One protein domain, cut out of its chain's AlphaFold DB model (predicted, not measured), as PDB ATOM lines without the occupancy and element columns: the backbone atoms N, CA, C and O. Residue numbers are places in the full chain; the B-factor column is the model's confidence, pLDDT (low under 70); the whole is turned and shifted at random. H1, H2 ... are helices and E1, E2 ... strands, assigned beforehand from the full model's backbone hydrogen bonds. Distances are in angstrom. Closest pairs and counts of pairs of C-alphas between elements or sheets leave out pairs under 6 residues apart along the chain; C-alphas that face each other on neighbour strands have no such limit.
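Overview. This is residues 10 to 68 of the 124 residues of an uncharacterized protein of Leifsonia xyli subsp. cynodontis DSM 46306 (UniProt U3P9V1). A small two-strand hairpin, E1 and E2, makes one end of a long, loose model; the chain turns sharply out of it into a second two-strand pair, E3 and E4, near the middle. One helix, H1, comes up to that second pair with its residues 47 to 54, chiefly at E3, and residues 38 to 44, at the helix's beginning and just before it, stick out at the far end. The printed part has 59 residues with four named strands and one named helix, in the order E1, E2, E3, H1, E4, and both two-strand sheets, E1 - E2 and E3 - E4, are antiparallel. The class is mixed, helices and strands, though under half of the residues are in named elements. The whole is loose, with a radius of gyration of the C-alphas of 13.5 A, and only just elongated, spanning 42 by 21 by 14 A.

Arrangement. Residues 10 to 11 form a short antiparallel pairing with residues 14 to 15 of E1, which is residues 14 to 16. E1 and E2, residues 22 to 24, form a hairpin, antiparallel at 150 degrees, with N 15 and O 23 within hydrogen-bond range at 2.8 A. E2 runs on into E3, residues 27 to 30, across a break of 2 residues, at 94 degrees. E3 and E4, residues 64 to 67, are antiparallel neighbours at 152 degrees; N 27 and O 67 are 2.8 A apart and N 65 and O 29 are 2.8 A apart, both within hydrogen-bond range. H1, residues 42 to 55, and E3 have 4 pairs of C-alphas within 8 A, the closest those of Ile 29 and Arg 51 at 6.9 A. H1 and E4 have 1 such pair, the C-alphas of Ala 54 and Val 65 at 7.8 A. E1 and E2 are each apart from H1 and from E4. In H1 every O i to N i+4 pair is within hydrogen-bond range.

Along the chain. E1 begins with C-alpha 14 at (-22.015, 8.849, -39.919) and measures 6.5 A from first to last C-alpha, and E2 measures 7.0 A. E3 measures 10.5 A. H1 measures 20.1 A, from C-alpha 42 at (-19.731, 26.007, -16.410) to C-alpha 55. E4 measures 9.9 A and ends with C-alpha 67 at (-17.307, 19.600, -35.390).

Size, cuts and confidence. The two C-alphas farthest apart, those of Ala 20 and Tyr 39, are 42.9 A apart. The printed part has no cut. The link from E3 to H1 is long, with 11 residues. Residues 31 to 62 are under 70 in pLDDT, and the mean of the printed part is 71.9.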
ATOM      1  N   ARG A  10     -26.178  14.035 -42.369       93.12
ATOM      2  CA  ARG A  10     -26.006  13.242 -41.150       93.12
ATOM      3  C   ARG A  10     -26.869  11.989 -41.224       93.12
ATOM      4  O   ARG A  10     -28.088  12.073 -41.150       93.12
ATOM      5  N   LEU A  11     -26.219  10.834 -41.270       94.50
ATOM      6  CA  LEU A  11     -26.838   9.513 -41.287       94.50
ATOM      7  C   LEU A  11     -26.543   8.806 -39.957       94.50
ATOM      8  O   LEU A  11     -25.680   7.937 -39.849       94.50
ATOM      9  N   GLY A  12     -27.238   9.239 -38.902       93.56
ATOM     10  CA  GLY A  12     -27.048   8.723 -37.545       93.56
ATOM     11  C   GLY A  12     -25.671   9.066 -36.960       93.56
ATOM     12  O   GLY A  12     -25.449  10.219 -36.572       93.56
ATOM     13  N   VAL A  13     -24.780   8.067 -36.866       95.19
ATOM     14  CA  VAL A  13     -23.382   8.204 -36.384       95.19
ATOM     15  C   VAL A  13     -22.362   8.476 -37.497       95.19
ATOM     16  O   VAL A  13     -21.166   8.610 -37.229       95.19
ATOM     17  N   LEU A  14     -22.830   8.570 -38.742       96.12
ATOM     18  CA  LEU A  14     -22.015   8.849 -39.919       96.12
ATOM     19  C   LEU A  14     -22.389  10.208 -40.518       96.12
ATOM     20  O   LEU A  14     -23.544  10.638 -40.461       96.12
ATOM     21  N   LEU A  15     -21.405  10.878 -41.102       95.44
ATOM     22  CA  LEU A  15     -21.577  12.055 -41.942       95.44
ATOM     23  C   LEU A  15     -21.109  11.693 -43.349       95.44
ATOM     24  O   LEU A  15     -19.999  11.188 -43.495       95.44
ATOM     25  N   LEU A  16     -21.951  11.950 -44.343       94.75
ATOM     26  CA  LEU A  16     -21.657  11.758 -45.760       94.75
ATOM     27  C   LEU A  16     -21.430  13.126 -46.402       94.75
ATOM     28  O   LEU A  16     -22.300  13.992 -46.285       94.75
ATOM     29  N   ASP A  17     -20.289  13.329 -47.050       94.12
ATOM     30  CA  ASP A  17     -20.028  14.528 -47.853       94.12
ATOM     31  C   ASP A  17     -20.502  14.366 -49.314       94.12
ATOM     32  O   ASP A  17     -21.053  13.333 -49.703       94.12
ATOM     33  N   ALA A  18     -20.357  15.423 -50.117       91.19
ATOM     34  CA  ALA A  18     -20.808  15.440 -51.511       91.19
ATOM     35  C   ALA A  18     -19.915  14.606 -52.446       91.19
ATOM     36  O   ALA A  18     -20.345  14.225 -53.534       91.19
ATOM     37  N   GLU A  19     -18.700  14.297 -52.009       93.12
ATOM     38  CA  GLU A  19     -17.668  13.551 -52.718       93.12
ATOM     39  C   GLU A  19     -17.660  12.059 -52.330       93.12
ATOM     40  O   GLU A  19     -16.744  11.323 -52.696       93.12
ATOM     41  N   ALA A  20     -18.703  11.601 -51.624       90.25
ATOM     42  CA  ALA A  20     -18.863  10.248 -51.089       90.25
ATOM     43  C   ALA A  20     -17.838   9.849 -50.008       90.25
ATOM     44  O   ALA A  20     -17.673   8.664 -49.702       90.25
ATOM     45  N   GLY A  21     -17.180  10.825 -49.386       94.38
ATOM     46  CA  GLY A  21     -16.403  10.644 -48.173       94.38
ATOM     47  C   GLY A  21     -17.294  10.451 -46.946       94.38
ATOM     48  O   GLY A  21     -18.392  11.006 -46.819       94.38
ATOM     49  N   LEU A  22     -16.814   9.612 -46.026       95.44
ATOM     50  CA  LEU A  22     -17.482   9.325 -44.763       95.44
ATOM     51  C   LEU A  22     -16.664   9.848 -43.591       95.44
ATOM     52  O   LEU A  22     -15.449   9.674 -43.521       95.44
ATOM     53  N   HIS A  23     -17.360  10.424 -42.617       96.31
ATOM     54  CA  HIS A  23     -16.779  10.837 -41.349       96.31
ATOM     55  C   HIS A  23     -17.583  10.274 -40.179       96.31
ATOM     56  O   HIS A  23     -18.812  10.197 -40.220       96.31
ATOM     57  N   ALA A  24     -16.895   9.938 -39.091       95.44
ATOM     58  CA  ALA A  24     -17.534   9.695 -37.810       95.44
ATOM     59  C   ALA A  24     -18.094  11.012 -37.264       95.44
ATOM     60  O   ALA A  24     -17.452  12.067 -37.361       95.44
ATOM     61  N   THR A  25     -19.277  10.961 -36.650       92.19
ATOM     62  CA  THR A  25     -19.790  12.124 -35.921       92.19
ATOM     63  C   THR A  25     -18.846  12.480 -34.779       92.19
ATOM     64  O   THR A  25     -18.495  11.619 -33.976       92.19
ATOM     65  N   GLY A  26     -18.476  13.755 -34.686       87.56
ATOM     66  CA  GLY A  26     -17.800  14.303 -33.518       87.56
ATOM     67  C   GLY A  26     -18.817  14.863 -32.528       87.56
ATOM     68  O   GLY A  26     -19.682  14.161 -32.001       87.56
ATOM     69  N   ARG A  27     -18.734  16.169 -32.294       84.25
ATOM     70  CA  ARG A  27     -19.634  16.929 -31.424       84.25
ATOM     71  C   ARG A  27     -20.643  17.725 -32.249       84.25
ATOM     72  O   ARG A  27     -20.338  18.180 -33.347       84.25
ATOM     73  N   LEU A  28     -21.834  17.927 -31.688       83.62
ATOM     74  CA  LEU A  28     -22.926  18.664 -32.324       83.62
ATOM     75  C   LEU A  28     -23.202  19.964 -31.572       83.62
ATOM     76  O   LEU A  28     -23.403  19.950 -30.357       83.62
ATOM     77  N   ILE A  29     -23.290  21.076 -32.295       80.38
ATOM     78  CA  ILE A  29     -23.858  22.327 -31.785       80.38
ATOM     79  C   ILE A  29     -24.939  22.825 -32.741       80.38
ATOM     80  O   ILE A  29     -24.845  22.653 -33.953       80.38
ATOM     81  N   ARG A  30     -25.958  23.487 -32.196       76.62
ATOM     82  CA  ARG A  30     -26.846  24.337 -32.988       76.62
ATOM     83  C   ARG A  30     -26.332  25.765 -32.895       76.62
ATOM     84  O   ARG A  30     -26.186  26.276 -31.784       76.62
ATOM     85  N   ALA A  31     -26.035  26.387 -34.030       69.38
ATOM     86  CA  ALA A  31     -25.771  27.812 -34.091       69.38
ATOM     87  C   ALA A  31     -27.052  28.525 -33.655       69.38
ATOM     88  O   ALA A  31     -28.116  28.369 -34.242       69.38
ATOM     89  N   THR A  32     -27.000  29.221 -32.533       61.09
ATOM     90  CA  THR A  32     -28.122  30.016 -32.036       61.09
ATOM     91  C   THR A  32     -27.501  31.263 -31.437       61.09
ATOM     92  O   THR A  32     -26.527  31.112 -30.681       61.09
ATOM     93  N   PRO A  33     -28.020  32.466 -31.743       52.75
ATOM     94  CA  PRO A  33     -27.547  33.694 -31.129       52.75
ATOM     95  C   PRO A  33     -27.490  33.512 -29.612       52.75
ATOM     96  O   PRO A  33     -28.453  33.008 -29.020       52.75
ATOM     97  N   PRO A  34     -26.368  33.839 -28.951       51.44
ATOM     98  CA  PRO A  34     -26.319  33.753 -27.504       51.44
ATOM     99  C   PRO A  34     -27.370  34.713 -26.936       51.44
ATOM    100  O   PRO A  34     -27.266  35.925 -27.103       51.44
ATOM    101  N   GLY A  35     -28.390  34.168 -26.267       54.91
ATOM    102  CA  GLY A  35     -29.320  34.967 -25.472       54.91
ATOM    103  C   GLY A  35     -28.598  35.741 -24.359       54.91
ATOM    104  O   GLY A  35     -27.399  35.557 -24.121       54.91
ATOM    105  N   ARG A  36     -29.335  36.606 -23.649       47.81
ATOM    106  CA  ARG A  36     -28.803  37.384 -22.514       47.81
ATOM    107  C   ARG A  36     -28.145  36.461 -21.477       47.81
ATOM    108  O   ARG A  36     -28.711  35.430 -21.129       47.81
ATOM    109  N   THR A  37     -26.955  36.836 -21.008       48.12
ATOM    110  CA  THR A  37     -26.155  36.093 -20.018       48.12
ATOM    111  C   THR A  37     -26.929  35.920 -18.709       48.12
ATOM    112  O   THR A  37     -27.350  36.912 -18.128       48.12
ATOM    113  N   GLN A  38     -27.097  34.677 -18.238       47.12
ATOM    114  CA  GLN A  38     -27.839  34.362 -16.999       47.12
ATOM    115  C   GLN A  38     -26.991  33.621 -15.944       47.12
ATOM    116  O   GLN A  38     -27.547  33.116 -14.981       47.12
ATOM    117  N   TYR A  39     -25.662  33.528 -16.132       51.19
ATOM    118  CA  TYR A  39     -24.687  32.952 -15.180       51.19
ATOM    119  C   TYR A  39     -25.147  31.656 -14.469       51.19
ATOM    120  O   TYR A  39     -25.165  31.574 -13.247       51.19
ATOM    121  N   VAL A  40     -25.519  30.624 -15.239       55.00
ATOM    122  CA  VAL A  40     -26.183  29.419 -14.691       55.00
ATOM    123  C   VAL A  40     -25.232  28.256 -14.346       55.00
ATOM    124  O   VAL A  40     -25.418  27.634 -13.307       55.00
ATOM    125  N   SER A  41     -24.223  27.923 -15.174       58.19
ATOM    126  CA  SER A  41     -23.195  26.894 -14.863       58.19
ATOM    127  C   SER A  41     -22.030  26.848 -15.874       58.19
ATOM    128  O   SER A  41     -22.161  27.329 -17.002       58.19
ATOM    129  N   VAL A  42     -20.907  26.197 -15.521       56.38
ATOM    130  CA  VAL A  42     -19.731  26.007 -16.410       56.38
ATOM    131  C   VAL A  42     -20.101  25.270 -17.704       56.38
ATOM    132  O   VAL A  42     -19.714  25.695 -18.789       56.38
ATOM    133  N   SER A  43     -20.928  24.220 -17.631       51.91
ATOM    134  CA  SER A  43     -21.408  23.505 -18.824       51.91
ATOM    135  C   SER A  43     -22.283  24.382 -19.727       51.91
ATOM    136  O   SER A  43     -22.281  24.210 -20.949       51.91
ATOM    137  N   ALA A  44     -23.037  25.324 -19.150       56.81
ATOM    138  CA  ALA A  44     -23.814  26.291 -19.919       56.81
ATOM    139  C   ALA A  44     -22.904  27.304 -20.634       56.81
ATOM    140  O   ALA A  44     -23.150  27.620 -21.803       56.81
ATOM    141  N   GLU A  45     -21.817  27.732 -19.987       55.94
ATOM    142  CA  GLU A  45     -20.848  28.658 -20.577       55.94
ATOM    143  C   GLU A  45     -20.012  27.994 -21.683       55.94
ATOM    144  O   GLU A  45     -19.823  28.588 -22.742       55.94
ATOM    145  N   THR A  46     -19.622  26.720 -21.534       59.06
ATOM    146  CA  THR A  46     -18.962  25.953 -22.607       59.06
ATOM    147  C   THR A  46     -19.845  25.854 -23.858       59.06
ATOM    148  O   THR A  46     -19.386  26.105 -24.975       59.06
ATOM    149  N   ARG A  47     -21.144  25.562 -23.694       59.41
ATOM    150  CA  ARG A  47     -22.099  25.540 -24.818       59.41
ATOM    151  C   ARG A  47     -22.288  26.928 -25.440       59.41
ATOM    152  O   ARG A  47     -22.411  27.036 -26.659       59.41
ATOM    153  N   ARG A  48     -22.294  27.995 -24.631       60.31
ATOM    154  CA  ARG A  48     -22.354  29.387 -25.108       60.31
ATOM    155  C   ARG A  48     -21.112  29.761 -25.921       60.31
ATOM    156  O   ARG A  48     -21.260  30.348 -26.992       60.31
ATOM    157  N   ALA A  49     -19.924  29.368 -25.471       59.53
ATOM    158  CA  ALA A  49     -18.669  29.609 -26.174       59.53
ATOM    159  C   ALA A  49     -18.631  28.917 -27.548       59.53
ATOM    160  O   ALA A  49     -18.220  29.540 -28.531       59.53
ATOM    161  N   PHE A  50     -19.134  27.681 -27.654       56.53
ATOM    162  CA  PHE A  50     -19.238  26.985 -28.942       56.53
ATOM    163  C   PHE A  50     -20.232  27.650 -29.902       56.53
ATOM    164  O   PHE A  50     -19.909  27.841 -31.075       56.53
ATOM    165  N   ARG A  51     -21.397  28.097 -29.415       56.75
ATOM    166  CA  ARG A  51     -22.361  28.857 -30.233       56.75
ATOM    167  C   ARG A  51     -21.786  30.179 -30.739       56.75
ATOM    168  O   ARG A  51     -21.909  30.492 -31.919       56.75
ATOM    169  N   ALA A  52     -21.088  30.916 -29.875       56.88
ATOM    170  CA  ALA A  52     -20.401  32.147 -30.261       56.88
ATOM    171  C   ALA A  52     -19.274  31.894 -31.282       56.88
ATOM    172  O   ALA A  52     -19.006  32.740 -32.134       56.88
ATOM    173  N   ALA A  53     -18.611  30.732 -31.228       57.44
ATOM    174  CA  ALA A  53     -17.618  30.338 -32.223       57.44
ATOM    175  C   ALA A  53     -18.241  29.987 -33.587       57.44
ATOM    176  O   ALA A  53     -17.616  30.291 -34.600       57.44
ATOM    177  N   ALA A  54     -19.448  29.410 -33.619       54.41
ATOM    178  CA  ALA A  54     -20.185  29.130 -34.855       54.41
ATOM    179  C   ALA A  54     -20.684  30.411 -35.540       54.41
ATOM    180  O   ALA A  54     -20.469  30.575 -36.737       54.41
ATOM    181  N   GLY A  55     -21.248  31.358 -34.777       55.38
ATOM    182  CA  GLY A  55     -21.701  32.646 -35.320       55.38
ATOM    183  C   GLY A  55     -20.569  33.470 -35.951       55.38
ATOM    184  O   GLY A  55     -20.758  34.116 -36.973       55.38
ATOM    185  N   ARG A  56     -19.344  33.378 -35.411       55.72
ATOM    186  CA  ARG A  56     -18.147  33.988 -36.026       55.72
ATOM    187  C   ARG A  56     -17.649  33.254 -37.280       55.72
ATOM    188  O   ARG A  56     -16.838  33.803 -38.014       55.72
ATOM    189  N   GLY A  57     -18.099  32.022 -37.514       53.00
ATOM    190  CA  GLY A  57     -17.687  31.162 -38.624       53.00
ATOM    191  C   GLY A  57     -18.575  31.246 -39.869       53.00
ATOM    192  O   GLY A  57     -18.457  30.367 -40.710       53.00
ATOM    193  N   HIS A  58     -19.447  32.253 -40.000       56.72
ATOM    194  CA  HIS A  58     -20.436  32.372 -41.094       56.72
ATOM    195  C   HIS A  58     -21.446  31.210 -41.173       56.72
ATOM    196  O   HIS A  58     -22.021  30.952 -42.228       56.72
ATOM    197  N   VAL A  59     -21.682  30.514 -40.061       59.34
ATOM    198  CA  VAL A  59     -22.775  29.543 -39.935       59.34
ATOM    199  C   VAL A  59     -24.067  30.317 -39.694       59.34
ATOM    200  O   VAL A  59     -24.085  31.203 -38.836       59.34
ATOM    201  N   ARG A  60     -25.138  30.011 -40.436       62.41
ATOM    202  CA  ARG A  60     -26.402  30.743 -40.275       62.41
ATOM    203  C   ARG A  60     -27.056  30.396 -38.942       62.41
ATOM    204  O   ARG A  60     -26.951  29.275 -38.442       62.41
ATOM    205  N   ASP A  61     -27.774  31.358 -38.376       64.81
ATOM    206  CA  ASP A  61     -28.566  31.120 -37.174       64.81
ATOM    207  C   ASP A  61     -29.557  29.969 -37.395       64.81
ATOM    208  O   ASP A  61     -30.241  29.884 -38.412       64.81
ATOM    209  N   GLY A  62     -29.619  29.062 -36.425       69.25
ATOM    210  CA  GLY A  62     -30.444  27.860 -36.458       69.25
ATOM    211  C   GLY A  62     -29.774  26.633 -37.082       69.25
ATOM    212  O   GLY A  62     -30.276  25.527 -36.855       69.25
ATOM    213  N   GLU A  63     -28.649  26.781 -37.793       74.50
ATOM    214  CA  GLU A  63     -27.963  25.656 -38.440       74.50
ATOM    215  C   GLU A  63     -27.310  24.710 -37.431       74.50
ATOM    216  O   GLU A  63     -26.804  25.096 -36.373       74.50
ATOM    217  N   THR A  64     -27.313  23.426 -37.771       81.81
ATOM    218  CA  THR A  64     -26.641  22.387 -37.000       81.81
ATOM    219  C   THR A  64     -25.240  22.161 -37.552       81.81
ATOM    220  O   THR A  64     -25.068  21.864 -38.729       81.81
ATOM    221  N   VAL A  65     -24.240  22.256 -36.679       84.81
ATOM    222  CA  VAL A  65     -22.829  22.068 -37.017       84.81
ATOM    223  C   VAL A  65     -22.308  20.836 -36.298       84.81
ATOM    224  O   VAL A  65     -22.356  20.759 -35.066       84.81
ATOM    225  N   ASN A  66     -21.773  19.896 -37.074       89.00
ATOM    226  CA  ASN A  66     -20.881  18.867 -36.559       89.00
ATOM    227  C   ASN A  66     -19.449  19.403 -36.588       89.00
ATOM    228  O   ASN A  66     -19.024  19.988 -37.582       89.00
ATOM    229  N   PHE A  67     -18.712  19.218 -35.501       88.06
ATOM    230  CA  PHE A  67     -17.307  19.600 -35.390       88.06
ATOM    231  C   PHE A  67     -16.516  18.496 -34.690       88.06
ATOM    232  O   PHE A  67     -17.097  17.634 -34.033       88.06
ATOM    233  N   ASP A  68     -15.196  18.497 -34.873       89.62
ATOM    234  CA  ASP A  68     -14.306  17.385 -34.498       89.62
ATOM    235  C   ASP A  68     -14.728  16.035 -35.103       89.62
ATOM    236  O   ASP A  68     -14.544  14.980 -34.501       89.62
TER     237      ASP A  68